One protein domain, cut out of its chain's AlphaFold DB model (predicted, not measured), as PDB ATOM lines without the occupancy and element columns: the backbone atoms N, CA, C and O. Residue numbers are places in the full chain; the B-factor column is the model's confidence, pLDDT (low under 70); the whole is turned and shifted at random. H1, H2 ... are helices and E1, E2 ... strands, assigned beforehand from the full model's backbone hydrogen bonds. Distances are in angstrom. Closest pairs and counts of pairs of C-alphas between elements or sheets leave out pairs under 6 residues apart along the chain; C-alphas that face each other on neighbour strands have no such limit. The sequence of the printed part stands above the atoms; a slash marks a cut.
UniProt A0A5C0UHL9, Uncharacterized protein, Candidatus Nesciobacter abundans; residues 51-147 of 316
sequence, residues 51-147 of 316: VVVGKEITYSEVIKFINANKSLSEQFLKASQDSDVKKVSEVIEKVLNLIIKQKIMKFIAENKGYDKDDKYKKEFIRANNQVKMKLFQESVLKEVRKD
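This is residues 51 to 147 of the 316 residues of an uncharacterized protein of Candidatus Nesciobacter abundans (UniProt A0A5C0UHL9). Two long helices, H3 and H4, make an open V joined at the end of H3. The short helices H1 and H2 pack on the first part of H3, while H4 is a bare arm. The printed part has 97 residues, with one named strand and four named helices in the order E1, H1, H2, H3, H4; its class is mostly helix. The whole is loose, with a radius of gyration of the C-alphas of 18.2 A, and flat, spanning 50 by 44 by 21 A.

E1, residues 55 to 58, pairs with no named strand; residues 51 to 52 pair antiparallel with its residues 55 to 56. E1 and H1, residues 59 to 68, meet only through their link. H1 and H2, residues 70 to 81, touch only at the corner, the closest C-alphas being those of Ile 66 and Ser 73, 5.2 A apart. H3, residues 85 to 111, touches H1 with residues 92 to 99 alone, about perpendicular at 89 degrees; the closest C-alphas, of Val 62 and Leu 96, are 6.1 A apart. H2 and H3 form a helical hairpin, at a shallow tilt of 30 degrees, opposite ways; the closest C-alphas, of Ala 79 and Val 88, are 5.4 A apart. H4, residues 118 to 146, touches no helix and is apart from H3. In H1, H2, H3 and H4 every O i to N i+4 pair is within hydrogen-bond range.

E1 begins at C-alpha 55, (6.972, -47.811, 2.048). H1 measures 14.4 A from first to last C-alpha, H2 16.4 A, H3 38.8 A and H4 42.5 A. H4 ends at C-alpha 146, (4.650, -17.649, 29.340).

The C-alphas farthest apart, of Lys 112 and Asp 147, are 50.6 A apart. The printed part has no cut and no long link. No printed residue is under 70 in pLDDT.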
ATOM      1  N   VAL A  51       3.916 -45.854  -3.561       86.44
ATOM      2  CA  VAL A  51       4.630 -46.841  -2.737       86.44
ATOM      3  C   VAL A  51       6.019 -47.035  -3.332       86.44
ATOM      4  O   VAL A  51       6.154 -47.291  -4.524       86.44
ATOM      5  N   VAL A  52       7.061 -46.880  -2.514       85.56
ATOM      6  CA  VAL A  52       8.464 -46.930  -2.950       85.56
ATOM      7  C   VAL A  52       9.266 -47.749  -1.953       85.56
ATOM      8  O   VAL A  52       9.284 -47.425  -0.766       85.56
ATOM      9  N   VAL A  53       9.927 -48.809  -2.431       82.88
ATOM     10  CA  VAL A  53      10.692 -49.752  -1.586       82.88
ATOM     11  C   VAL A  53       9.827 -50.268  -0.419       82.88
ATOM     12  O   VAL A  53      10.199 -50.205   0.750       82.88
ATOM     13  N   GLY A  54       8.593 -50.679  -0.731       80.12
ATOM     14  CA  GLY A  54       7.633 -51.192   0.254       80.12
ATOM     15  C   GLY A  54       7.119 -50.171   1.281       80.12
ATOM     16  O   GLY A  54       6.403 -50.560   2.197       80.12
ATOM     17  N   LYS A  55       7.458 -48.877   1.158       85.50
ATOM     18  CA  LYS A  55       6.972 -47.811   2.048       85.50
ATOM     19  C   LYS A  55       6.040 -46.860   1.314       85.50
ATOM     20  O   LYS A  55       6.372 -46.340   0.249       85.50
ATOM     21  N   GLU A  56       4.900 -46.580   1.927       89.75
ATOM     22  CA  GLU A  56       3.930 -45.613   1.422       89.75
ATOM     23  C   GLU A  56       4.479 -44.176   1.496       89.75
ATOM     24  O   GLU A  56       5.232 -43.808   2.404       89.75
ATOM     25  N   ILE A  57       4.109 -43.355   0.516       85.81
ATOM     26  CA  ILE A  57       4.253 -41.899   0.528       85.81
ATOM     27  C   ILE A  57       2.846 -41.327   0.588       85.81
ATOM     28  O   ILE A  57       2.045 -41.511  -0.329       85.81
ATOM     29  N   THR A  58       2.541 -40.631   1.676       88.62
ATOM     30  CA  THR A  58       1.211 -40.055   1.897       88.62
ATOM     31  C   THR A  58       1.162 -38.599   1.463       88.62
ATOM     32  O   THR A  58       2.173 -37.893   1.454       88.62
ATOM     33  N   TYR A  59      -0.043 -38.103   1.189       83.12
ATOM     34  CA  TYR A  59      -0.265 -36.678   0.954       83.12
ATOM     35  C   TYR A  59       0.284 -35.802   2.094       83.12
ATOM     36  O   TYR A  59       0.918 -34.779   1.846       83.12
ATOM     37  N   SER A  60       0.137 -36.230   3.355       85.38
ATOM     38  CA  SER A  60       0.703 -35.496   4.495       85.38
ATOM     39  C   SER A  60       2.231 -35.398   4.454       85.38
ATOM     40  O   SER A  60       2.768 -34.403   4.942       85.38
ATOM     41  N   GLU A  61       2.933 -36.407   3.937       85.38
ATOM     42  CA  GLU A  61       4.392 -36.384   3.796       85.38
ATOM     43  C   GLU A  61       4.816 -35.339   2.756       85.38
ATOM     44  O   GLU A  61       5.698 -34.522   3.029       85.38
ATOM     45  N   VAL A  62       4.108 -35.284   1.623       86.38
ATOM     46  CA  VAL A  62       4.318 -34.278   0.569       86.38
ATOM     47  C   VAL A  62       4.108 -32.861   1.105       86.38
ATOM     48  O   VAL A  62       4.969 -32.001   0.926       86.38
ATOM     49  N   ILE A  63       3.018 -32.613   1.839       86.00
ATOM     50  CA  ILE A  63       2.748 -31.288   2.421       86.00
ATOM     51  C   ILE A  63       3.796 -30.896   3.471       86.00
ATOM     52  O   ILE A  63       4.232 -29.745   3.504       86.00
ATOM     53  N   LYS A  64       4.254 -31.833   4.314       85.62
ATOM     54  CA  LYS A  64       5.341 -31.560   5.271       85.62
ATOM     55  C   LYS A  64       6.630 -31.161   4.552       85.62
ATOM     56  O   LYS A  64       7.292 -30.223   4.989       85.62
ATOM     57  N   PHE A  65       6.957 -31.832   3.449       88.12
ATOM     58  CA  PHE A  65       8.126 -31.500   2.636       88.12
ATOM     59  C   PHE A  65       8.003 -30.111   1.998       88.12
ATOM     60  O   PHE A  65       8.954 -29.333   2.054       88.12
ATOM     61  N   ILE A  66       6.831 -29.771   1.450       86.81
ATOM     62  CA  ILE A  66       6.543 -28.433   0.904       86.81
ATOM     63  C   ILE A  66       6.752 -27.362   1.978       86.81
ATOM     64  O   ILE A  66       7.517 -26.427   1.763       86.81
ATOM     65  N   ASN A  67       6.149 -27.530   3.156       82.88
ATOM     66  CA  ASN A  67       6.218 -26.539   4.234       82.88
ATOM     67  C   ASN A  67       7.629 -26.376   4.818       82.88
ATOM     68  O   ASN A  67       7.982 -25.298   5.290       82.88
ATOM     69  N   ALA A  68       8.444 -27.433   4.790       83.75
ATOM     70  CA  ALA A  68       9.840 -27.368   5.218       83.75
ATOM     71  C   ALA A  68      10.736 -26.600   4.225       83.75
ATOM     72  O   ALA A  68      11.815 -26.147   4.603       83.75
ATOM     73  N   ASN A  69      10.299 -26.426   2.971       85.31
ATOM     74  CA  ASN A  69      11.062 -25.787   1.903       85.31
ATOM     75  C   ASN A  69      10.417 -24.459   1.487       85.31
ATOM     76  O   ASN A  69       9.448 -24.438   0.732       85.31
ATOM     77  N   LYS A  70      11.001 -23.330   1.911       79.19
ATOM     78  CA  LYS A  70      10.428 -21.983   1.718       79.19
ATOM     79  C   LYS A  70       9.996 -21.684   0.269       79.19
ATOM     80  O   LYS A  70       8.867 -21.263   0.055       79.19
ATOM     81  N   SER A  71      10.849 -21.982  -0.715       85.38
ATOM     82  CA  SER A  71      10.543 -21.763  -2.142       85.38
ATOM     83  C   SER A  71       9.354 -22.600  -2.640       85.38
ATOM     84  O   SER A  71       8.499 -22.101  -3.370       85.38
ATOM     85  N   LEU A  72       9.254 -23.863  -2.211       84.81
ATOM     86  CA  LEU A  72       8.138 -24.740  -2.580       84.81
ATOM     87  C   LEU A  72       6.847 -24.326  -1.869       84.81
ATOM     88  O   LEU A  72       5.780 -24.352  -2.476       84.81
ATOM     89  N   SER A  73       6.946 -23.904  -0.606       83.44
ATOM     90  CA  SER A  73       5.815 -23.379   0.155       83.44
ATOM     91  C   SER A  73       5.218 -22.133  -0.502       83.44
ATOM     92  O   SER A  73       3.999 -22.029  -0.589       83.44
ATOM     93  N   GLU A  74       6.045 -21.202  -0.981       85.69
ATOM     94  CA  GLU A  74       5.583 -19.986  -1.668       85.69
ATOM     95  C   GLU A  74       4.890 -20.312  -3.000       85.69
ATOM     96  O   GLU A  74       3.798 -19.807  -3.266       85.69
ATOM     97  N   GLN A  75       5.466 -21.215  -3.805       83.75
ATOM     98  CA  GLN A  75       4.852 -21.685  -5.056       83.75
ATOM     99  C   GLN A  75       3.508 -22.385  -4.812       83.75
ATOM    100  O   GLN A  75       2.534 -22.116  -5.515       83.75
ATOM    101  N   PHE A  76       3.442 -23.250  -3.796       83.69
ATOM    102  CA  PHE A  76       2.226 -23.971  -3.429       83.69
ATOM    103  C   PHE A  76       1.122 -23.028  -2.938       83.69
ATOM    104  O   PHE A  76      -0.033 -23.165  -3.344       83.69
ATOM    105  N   LEU A  77       1.468 -22.049  -2.096       81.88
ATOM    106  CA  LEU A  77       0.519 -21.050  -1.600       81.88
ATOM    107  C   LEU A  77      -0.036 -20.191  -2.735       81.88
ATOM    108  O   LEU A  77      -1.248 -20.012  -2.801       81.88
ATOM    109  N   LYS A  78       0.819 -19.722  -3.652       81.00
ATOM    110  CA  LYS A  78       0.394 -18.927  -4.811       81.00
ATOM    111  C   LYS A  78      -0.557 -19.713  -5.719       81.00
ATOM    112  O   LYS A  78      -1.648 -19.243  -6.012       81.00
ATOM    113  N   ALA A  79      -0.196 -20.950  -6.068       78.94
ATOM    114  CA  ALA A  79      -1.057 -21.830  -6.861       78.94
ATOM    115  C   ALA A  79      -2.406 -22.118  -6.172       78.94
ATOM    116  O   ALA A  79      -3.440 -22.184  -6.832       78.94
ATOM    117  N   SER A  80      -2.398 -22.256  -4.841       78.94
ATOM    118  CA  SER A  80      -3.613 -22.485  -4.050       78.94
ATOM    119  C   SER A  80      -4.510 -21.245  -3.974       78.94
ATOM    120  O   SER A  80      -5.729 -21.376  -4.001       78.94
ATOM    121  N   GLN A  81      -3.925 -20.048  -3.878       81.38
ATOM    122  CA  GLN A  81      -4.655 -18.775  -3.851       81.38
ATOM    123  C   GLN A  81      -5.323 -18.470  -5.194       81.38
ATOM    124  O   GLN A  81      -6.468 -18.026  -5.215       81.38
ATOM    125  N   ASP A  82      -4.652 -18.800  -6.297       78.19
ATOM    126  CA  ASP A  82      -5.182 -18.641  -7.655       78.19
ATOM    127  C   ASP A  82      -6.322 -19.639  -7.973       78.19
ATOM    128  O   ASP A  82      -6.891 -19.596  -9.060       78.19
ATOM    129  N   SER A  83      -6.658 -20.555  -7.048       74.56
ATOM    130  CA  SER A  83      -7.606 -21.668  -7.249       74.56
ATOM    131  C   SER A  83      -7.297 -22.526  -8.487       74.56
ATOM    132  O   SER A  83      -8.168 -23.200  -9.039       74.56
ATOM    133  N   ASP A  84      -6.034 -22.531  -8.917       79.19
ATOM    134  CA  ASP A  84      -5.576 -23.233 -10.107       79.19
ATOM    135  C   ASP A  84      -5.209 -24.676  -9.745       79.19
ATOM    136  O   ASP A  84      -4.077 -25.005  -9.375       79.19
ATOM    137  N   VAL A  85      -6.207 -25.557  -9.840       73.94
ATOM    138  CA  VAL A  85      -6.085 -26.979  -9.484       73.94
ATOM    139  C   VAL A  85      -4.956 -27.668 -10.259       73.94
ATOM    140  O   VAL A  85      -4.283 -28.540  -9.704       73.94
ATOM    141  N   LYS A  86      -4.699 -27.261 -11.511       76.44
ATOM    142  CA  LYS A  86      -3.619 -27.833 -12.325       76.44
ATOM    143  C   LYS A  86      -2.257 -27.459 -11.750       76.44
ATOM    144  O   LYS A  86      -1.465 -28.356 -11.468       76.44
ATOM    145  N   LYS A  87      -2.019 -26.177 -11.454       77.69
ATOM    146  CA  LYS A  87      -0.756 -25.730 -10.835       77.69
ATOM    147  C   LYS A  87      -0.521 -26.354  -9.462       77.69
ATOM    148  O   LYS A  87       0.603 -26.739  -9.148       77.69
ATOM    149  N   VAL A  88      -1.567 -26.489  -8.643       77.94
ATOM    150  CA  VAL A  88      -1.466 -27.171  -7.341       77.94
ATOM    151  C   VAL A  88      -1.053 -28.634  -7.529       77.94
ATOM    152  O   VAL A  88      -0.143 -29.106  -6.840       77.94
ATOM    153  N   SER A  89      -1.666 -29.337  -8.486       77.12
ATOM    154  CA  SER A  89      -1.320 -30.724  -8.818       77.12
ATOM    155  C   SER A  89       0.117 -30.859  -9.327       77.12
ATOM    156  O   SER A  89       0.834 -31.748  -8.879       77.12
ATOM    157  N   GLU A  90       0.577 -29.952 -10.190       85.31
ATOM    158  CA  GLU A  90       1.951 -29.948 -10.709       85.31
ATOM    159  C   GLU A  90       2.997 -29.759  -9.600       85.31
ATOM    160  O   GLU A  90       4.037 -30.422  -9.603       85.31
ATOM    161  N   VAL A  91       2.743 -28.869  -8.633       83.31
ATOM    162  CA  VAL A  91       3.639 -28.683  -7.479       83.31
ATOM    163  C   VAL A  91       3.675 -29.949  -6.620       83.31
ATOM    164  O   VAL A  91       4.757 -30.396  -6.237       83.31
ATOM    165  N   ILE A  92       2.516 -30.562  -6.354       84.62
ATOM    166  CA  ILE A  92       2.420 -31.823  -5.603       84.62
ATOM    167  C   ILE A  92       3.188 -32.941  -6.311       84.62
ATOM    168  O   ILE A  92       3.962 -33.639  -5.662       84.62
ATOM    169  N   GLU A  93       3.018 -33.099  -7.623       85.62
ATOM    170  CA  GLU A  93       3.681 -34.140  -8.412       85.62
ATOM    171  C   GLU A  93       5.202 -33.944  -8.459       85.62
ATOM    172  O   GLU A  93       5.966 -34.889  -8.243       85.62
ATOM    173  N   LYS A  94       5.669 -32.702  -8.649       88.50
ATOM    174  CA  LYS A  94       7.102 -32.369  -8.582       88.50
ATOM    175  C   LYS A  94       7.697 -32.751  -7.230       88.50
ATOM    176  O   LYS A  94       8.756 -33.375  -7.182       88.50
ATOM    177  N   VAL A  95       7.019 -32.415  -6.132       89.62
ATOM    178  CA  VAL A  95       7.499 -32.748  -4.785       89.62
ATOM    179  C   VAL A  95       7.413 -34.244  -4.501       89.62
ATOM    180  O   VAL A  95       8.349 -34.800  -3.926       89.62
ATOM    181  N   LEU A  96       6.352 -34.917  -4.945       87.88
ATOM    182  CA  LEU A  96       6.228 -36.369  -4.852       87.88
ATOM    183  C   LEU A  96       7.420 -37.055  -5.531       87.88
ATOM    184  O   LEU A  96       8.086 -37.873  -4.903       87.88
ATOM    185  N   ASN A  97       7.767 -36.650  -6.755       89.00
ATOM    186  CA  ASN A  97       8.923 -37.179  -7.479       89.00
ATOM    187  C   ASN A  97      10.257 -36.925  -6.755       89.00
ATOM    188  O   ASN A  97      11.131 -37.795  -6.755       89.00
ATOM    189  N   LEU A  98      10.425 -35.771  -6.100       90.88
ATOM    190  CA  LEU A  98      11.604 -35.503  -5.268       90.88
ATOM    191  C   LEU A  98      11.679 -36.449  -4.061       90.88
ATOM    192  O   LEU A  98      12.742 -37.017  -3.803       90.88
ATOM    193  N   ILE A  99      10.561 -36.673  -3.362       90.62
ATOM    194  CA  ILE A  99      10.489 -37.601  -2.223       90.62
ATOM    195  C   ILE A  99      10.770 -39.038  -2.677       90.62
ATOM    196  O   ILE A  99      11.540 -39.738  -2.022       90.62
ATOM    197  N   ILE A 100      10.207 -39.470  -3.813       89.25
ATOM    198  CA  ILE A 100      10.472 -40.788  -4.412       89.25
ATOM    199  C   ILE A 100      11.974 -40.959  -4.665       89.25
ATOM    200  O   ILE A 100      12.576 -41.913  -4.167       89.25
ATOM    201  N   LYS A 101      12.602 -40.011  -5.376       91.50
ATOM    202  CA  LYS A 101      14.049 -40.037  -5.645       91.50
ATOM    203  C   LYS A 101      14.855 -40.090  -4.349       91.50
ATOM    204  O   LYS A 101      15.788 -40.879  -4.246       91.50
ATOM    205  N   GLN A 102      14.478 -39.302  -3.342       90.38
ATOM    206  CA  GLN A 102      15.148 -39.299  -2.043       90.38
ATOM    207  C   GLN A 102      15.018 -40.645  -1.313       90.38
ATOM    208  O   GLN A 102      16.013 -41.125  -0.771       90.38
ATOM    209  N   LYS A 103      13.838 -41.284  -1.325       90.75
ATOM    210  CA  LYS A 103      13.633 -42.616  -0.726       90.75
ATOM    211  C   LYS A 103      14.459 -43.692  -1.439       90.75
ATOM    212  O   LYS A 103      15.084 -44.502  -0.760       90.75
ATOM    213  N   ILE A 104      14.531 -43.663  -2.774       90.62
ATOM    214  CA  ILE A 104      15.373 -44.586  -3.557       90.62
ATOM    215  C   ILE A 104      16.857 -44.369  -3.239       90.62
ATOM    216  O   ILE A 104      17.561 -45.327  -2.932       90.62
ATOM    217  N   MET A 105      17.337 -43.120  -3.255       92.38
ATOM    218  CA  MET A 105      18.731 -42.809  -2.920       92.38
ATOM    219  C   MET A 105      19.084 -43.243  -1.498       92.38
ATOM    220  O   MET A 105      20.155 -43.805  -1.283       92.38
ATOM    221  N   LYS A 106      18.177 -43.029  -0.536       91.19
ATOM    222  CA  LYS A 106      18.348 -43.493   0.841       91.19
ATOM    223  C   LYS A 106      18.478 -45.017   0.909       91.19
ATOM    224  O   LYS A 106      19.420 -45.496   1.523       91.19
ATOM    225  N   PHE A 107      17.602 -45.761   0.233       92.12
ATOM    226  CA  PHE A 107      17.682 -47.224   0.172       92.12
ATOM    227  C   PHE A 107      18.998 -47.715  -0.449       92.12
ATOM    228  O   PHE A 107      19.640 -48.615   0.085       92.12
ATOM    229  N   ILE A 108      19.447 -47.093  -1.545       93.12
ATOM    230  CA  ILE A 108      20.743 -47.410  -2.166       93.12
ATOM    231  C   ILE A 108      21.895 -47.130  -1.191       93.12
ATOM    232  O   ILE A 108      22.818 -47.938  -1.095       93.12
ATOM    233  N   ALA A 109      21.857 -46.004  -0.474       92.19
ATOM    234  CA  ALA A 109      22.887 -45.644   0.496       92.19
ATOM    235  C   ALA A 109      22.940 -46.625   1.683       92.19
ATOM    236  O   ALA A 109      24.028 -47.043   2.075       92.19
ATOM    237  N   GLU A 110      21.782 -47.033   2.207       91.81
ATOM    238  CA  GLU A 110      21.662 -48.036   3.277       91.81
ATOM    239  C   GLU A 110      22.210 -49.398   2.821       91.81
ATOM    240  O   GLU A 110      23.054 -49.982   3.497       91.81
ATOM    241  N   ASN A 111      21.842 -49.870   1.624       92.75
ATOM    242  CA  ASN A 111      22.357 -51.138   1.087       92.75
ATOM    243  C   ASN A 111      23.868 -51.120   0.822       92.75
ATOM    244  O   ASN A 111      24.525 -52.151   0.922       92.75
ATOM    245  N   LYS A 112      24.429 -49.953   0.484       94.69
ATOM    246  CA  LYS A 112      25.879 -49.764   0.330       94.69
ATOM    247  C   LYS A 112      26.614 -49.586   1.664       94.69
ATOM    248  O   LYS A 112      27.834 -49.462   1.656       94.69
ATOM    249  N   GLY A 113      25.905 -49.576   2.794       92.31
ATOM    250  CA  GLY A 113      26.501 -49.477   4.125       92.31
ATOM    251  C   GLY A 113      27.042 -48.089   4.476       92.31
ATOM    252  O   GLY A 113      27.907 -47.985   5.345       92.31
ATOM    253  N   TYR A 114      26.563 -47.017   3.829       91.56
ATOM    254  CA  TYR A 114      26.996 -45.646   4.152       91.56
ATOM    255  C   TYR A 114      26.635 -45.229   5.584       91.56
ATOM    256  O   TYR A 114      27.255 -44.326   6.132       91.56
ATOM    257  N   ASP A 115      25.655 -45.882   6.203       89.19
ATOM    258  CA  ASP A 115      25.279 -45.715   7.608       89.19
ATOM    259  C   ASP A 115      26.329 -46.274   8.590       89.19
ATOM    260  O   ASP A 115      26.405 -45.849   9.745       89.19
ATOM    261  N   LYS A 116      27.173 -47.205   8.131       92.25
ATOM    262  CA  LYS A 116      28.268 -47.791   8.918       92.25
ATOM    263  C   LYS A 116      29.574 -47.004   8.803       92.25
ATOM    264  O   LYS A 116      30.466 -47.233   9.620       92.25
ATOM    265  N   ASP A 117      29.665 -46.083   7.844       95.19
ATOM    266  CA  ASP A 117      30.819 -45.213   7.616       95.19
ATOM    267  C   ASP A 117      31.069 -44.288   8.825       95.19
ATOM    268  O   ASP A 117      30.150 -43.692   9.396       95.19
ATOM    269  N   ASP A 118      32.328 -44.141   9.233       94.81
ATOM    270  CA  ASP A 118      32.688 -43.313  10.385       94.81
ATOM    271  C   ASP A 118      32.439 -41.817  10.153       94.81
ATOM    272  O   ASP A 118      32.108 -41.089  11.094       94.81
ATOM    273  N   LYS A 119      32.538 -41.341   8.907       93.44
ATOM    274  CA  LYS A 119      32.145 -39.983   8.521       93.44
ATOM    275  C   LYS A 119      30.645 -39.785   8.711       93.44
ATOM    276  O   LYS A 119      30.252 -38.762   9.269       93.44
ATOM    277  N   TYR A 120      29.819 -40.759   8.320       93.81
ATOM    278  CA  TYR A 120      28.377 -40.702   8.574       93.81
ATOM    279  C   TYR A 120      28.081 -40.640  10.074       93.81
ATOM    280  O   TYR A 120      27.363 -39.742  10.511       93.81
ATOM    281  N   LYS A 121      28.679 -41.527  10.883       93.12
ATOM    282  CA  LYS A 121      28.474 -41.539  12.343       93.12
ATOM    283  C   LYS A 121      28.847 -40.199  12.979       93.12
ATOM    284  O   LYS A 121      28.089 -39.681  13.798       93.12
ATOM    285  N   LYS A 122      29.982 -39.610  12.583       93.81
ATOM    286  CA  LYS A 122      30.425 -38.293  13.072       93.81
ATOM    287  C   LYS A 122      29.427 -37.186  12.726       93.81
ATOM    288  O   LYS A 122      29.019 -36.438  13.616       93.81
ATOM    289  N   GLU A 123      28.996 -37.102  11.468       92.31
ATOM    290  CA  GLU A 123      28.020 -36.092  11.035       92.31
ATOM    291  C   GLU A 123      26.640 -36.307  11.673       92.31
ATOM    292  O   GLU A 123      25.998 -35.347  12.102       92.31
ATOM    293  N   PHE A 124      26.204 -37.558  11.836       92.75
ATOM    294  CA  PHE A 124      24.954 -37.891  12.516       92.75
ATOM    295  C   PHE A 124      24.973 -37.454  13.983       92.75
ATOM    296  O   PHE A 124      24.037 -36.799  14.439       92.75
ATOM    297  N   ILE A 125      26.047 -37.755  14.723       91.94
ATOM    298  CA  ILE A 125      26.207 -37.322  16.121       91.94
ATOM    299  C   ILE A 125      26.185 -35.792  16.210       91.94
ATOM    300  O   ILE A 125      25.490 -35.235  17.064       91.94
ATOM    301  N   ARG A 126      26.890 -35.103  15.305       91.19
ATOM    302  CA  ARG A 126      26.902 -33.637  15.242       91.19
ATOM    303  C   ARG A 126      25.500 -33.069  15.007       91.19
ATOM    304  O   ARG A 126      25.065 -32.213  15.778       91.19
ATOM    305  N   ALA A 127      24.790 -33.554  13.990       91.06
ATOM    306  CA  ALA A 127      23.437 -33.109  13.666       91.06
ATOM    307  C   ALA A 127      22.452 -33.409  14.808       91.06
ATOM    308  O   ALA A 127      21.669 -32.545  15.199       91.06
ATOM    309  N   ASN A 128      22.538 -34.600  15.406       91.75
ATOM    310  CA  ASN A 128      21.722 -34.996  16.552       91.75
ATOM    311  C   ASN A 128      21.940 -34.059  17.752       91.75
ATOM    312  O   ASN A 128      20.977 -33.590  18.356       91.75
ATOM    313  N   ASN A 129      23.193 -33.724  18.066       87.19
ATOM    314  CA  ASN A 129      23.509 -32.783  19.142       87.19
ATOM    315  C   ASN A 129      22.967 -31.378  18.849       87.19
ATOM    316  O   ASN A 129      22.389 -30.754  19.738       87.19
ATOM    317  N   GLN A 130      23.077 -30.895  17.609       88.81
ATOM    318  CA  GLN A 130      22.497 -29.607  17.211       88.81
ATOM    319  C   GLN A 130      20.971 -29.586  17.364       88.81
ATOM    320  O   GLN A 130      20.423 -28.616  17.885       88.81
ATOM    321  N   VAL A 131      20.279 -30.661  16.966       90.81
ATOM    322  CA  VAL A 131      18.822 -30.784  17.135       90.81
ATOM    323  C   VAL A 131      18.443 -30.804  18.613       90.81
ATOM    324  O   VAL A 131      17.544 -30.066  19.009       90.81
ATOM    325  N   LYS A 132      19.151 -31.574  19.449       86.19
ATOM    326  CA  LYS A 132      18.924 -31.598  20.904       86.19
ATOM    327  C   LYS A 132      19.076 -30.209  21.525       86.19
ATOM    328  O   LYS A 132      18.201 -29.784  22.274       86.19
ATOM    329  N   MET A 133      20.143 -29.487  21.177       86.44
ATOM    330  CA  MET A 133      20.370 -28.124  21.668       86.44
ATOM    331  C   MET A 133      19.277 -27.160  21.212       86.44
ATOM    332  O   MET A 133      18.772 -26.389  22.022       86.44
ATOM    333  N   LYS A 134      18.857 -27.239  19.947       88.06
ATOM    334  CA  LYS A 134      17.760 -26.420  19.428       88.06
ATOM    335  C   LYS A 134      16.448 -26.690  20.170       88.06
ATOM    336  O   LYS A 134      15.791 -25.744  20.588       88.06
ATOM    337  N   LEU A 135      16.081 -27.957  20.363       88.38
ATOM    338  CA  LEU A 135      14.853 -28.332  21.074       88.38
ATOM    339  C   LEU A 135      14.866 -27.860  22.534       88.38
ATOM    340  O   LEU A 135      13.847 -27.384  23.027       88.38
ATOM    341  N   PHE A 136      16.022 -27.940  23.195       87.75
ATOM    342  CA  PHE A 136      16.204 -27.416  24.546       87.75
ATOM    343  C   PHE A 136      16.080 -25.882  24.602       87.75
ATOM    344  O   PHE A 136      15.348 -25.338  25.423       87.75
ATOM    345  N   GLN A 137      16.722 -25.154  23.687       85.50
ATOM    346  CA  GLN A 137      16.567 -23.695  23.608       85.50
ATOM    347  C   GLN A 137      15.110 -23.291  23.335       85.50
ATOM    348  O   GLN A 137      14.599 -22.345  23.934       85.50
ATOM    349  N   GLU A 138      14.412 -24.025  22.464       88.50
ATOM    350  CA  GLU A 138      12.991 -23.808  22.192       88.50
ATOM    351  C   GLU A 138      12.105 -24.074  23.417       88.50
ATOM    352  O   GLU A 138      11.103 -23.371  23.584       88.50
ATOM    353  N   SER A 139      12.434 -25.046  24.279       89.19
ATOM    354  CA  SER A 139      11.677 -25.281  25.515       89.19
ATOM    355  C   SER A 139      11.852 -24.131  26.505       89.19
ATOM    356  O   SER A 139      10.850 -23.587  26.964       89.19
ATOM    357  N   VAL A 140      13.087 -23.672  26.729       87.19
ATOM    358  CA  VAL A 140      13.367 -22.523  27.611       87.19
ATOM    359  C   VAL A 140      12.698 -21.248  27.083       87.19
ATOM    360  O   VAL A 140      12.070 -20.503  27.832       87.19
ATOM    361  N   LEU A 141      12.748 -21.000  25.769       86.25
ATOM    362  CA  LEU A 141      12.090 -19.832  25.175       86.25
ATOM    363  C   LEU A 141      10.560 -19.876  25.330       86.25
ATOM    364  O   LEU A 141       9.928 -18.836  25.521       86.25
ATOM    365  N   LYS A 142       9.941 -21.063  25.250       87.19
ATOM    366  CA  LYS A 142       8.499 -21.225  25.504       87.19
ATOM    367  C   LYS A 142       8.137 -20.900  26.949       87.19
ATOM    368  O   LYS A 142       7.073 -20.328  27.162       87.19
ATOM    369  N   GLU A 143       8.986 -21.248  27.910       85.69
ATOM    370  CA  GLU A 143       8.794 -20.884  29.319       85.69
ATOM    371  C   GLU A 143       8.898 -19.372  29.516       85.69
ATOM    372  O   GLU A 143       7.990 -18.769  30.077       85.69
ATOM    373  N   VAL A 144       9.930 -18.734  28.952       84.75
ATOM    374  CA  VAL A 144      10.104 -17.270  28.983       84.75
ATOM    375  C   VAL A 144       8.886 -16.536  28.421       84.75
ATOM    376  O   VAL A 144       8.426 -15.563  29.007       84.75
ATOM    377  N   ARG A 145       8.322 -17.007  27.302       82.06
ATOM    378  CA  ARG A 145       7.135 -16.390  26.680       82.06
ATOM    379  C   ARG A 145       5.865 -16.498  27.522       82.06
ATOM    380  O   ARG A 145       4.936 -15.734  27.284       82.06
ATOM    381  N   LYS A 146       5.795 -17.461  28.441       81.31
ATOM    382  CA  LYS A 146       4.650 -17.649  29.340       81.31
ATOM    383  C   LYS A 146       4.783 -16.839  30.632       81.31
ATOM    384  O   LYS A 146       3.790 -16.673  31.332       81.31
ATOM    385  N   ASP A 147       5.977 -16.340  30.938       86.50
ATOM    386  CA  ASP A 147       6.298 -15.697  32.211       86.50
ATOM    387  C   ASP A 147       6.191 -14.162  32.138       86.50
ATOM    388  O   ASP A 147       7.176 -13.424  32.206       86.50
TER     389      ASP A 147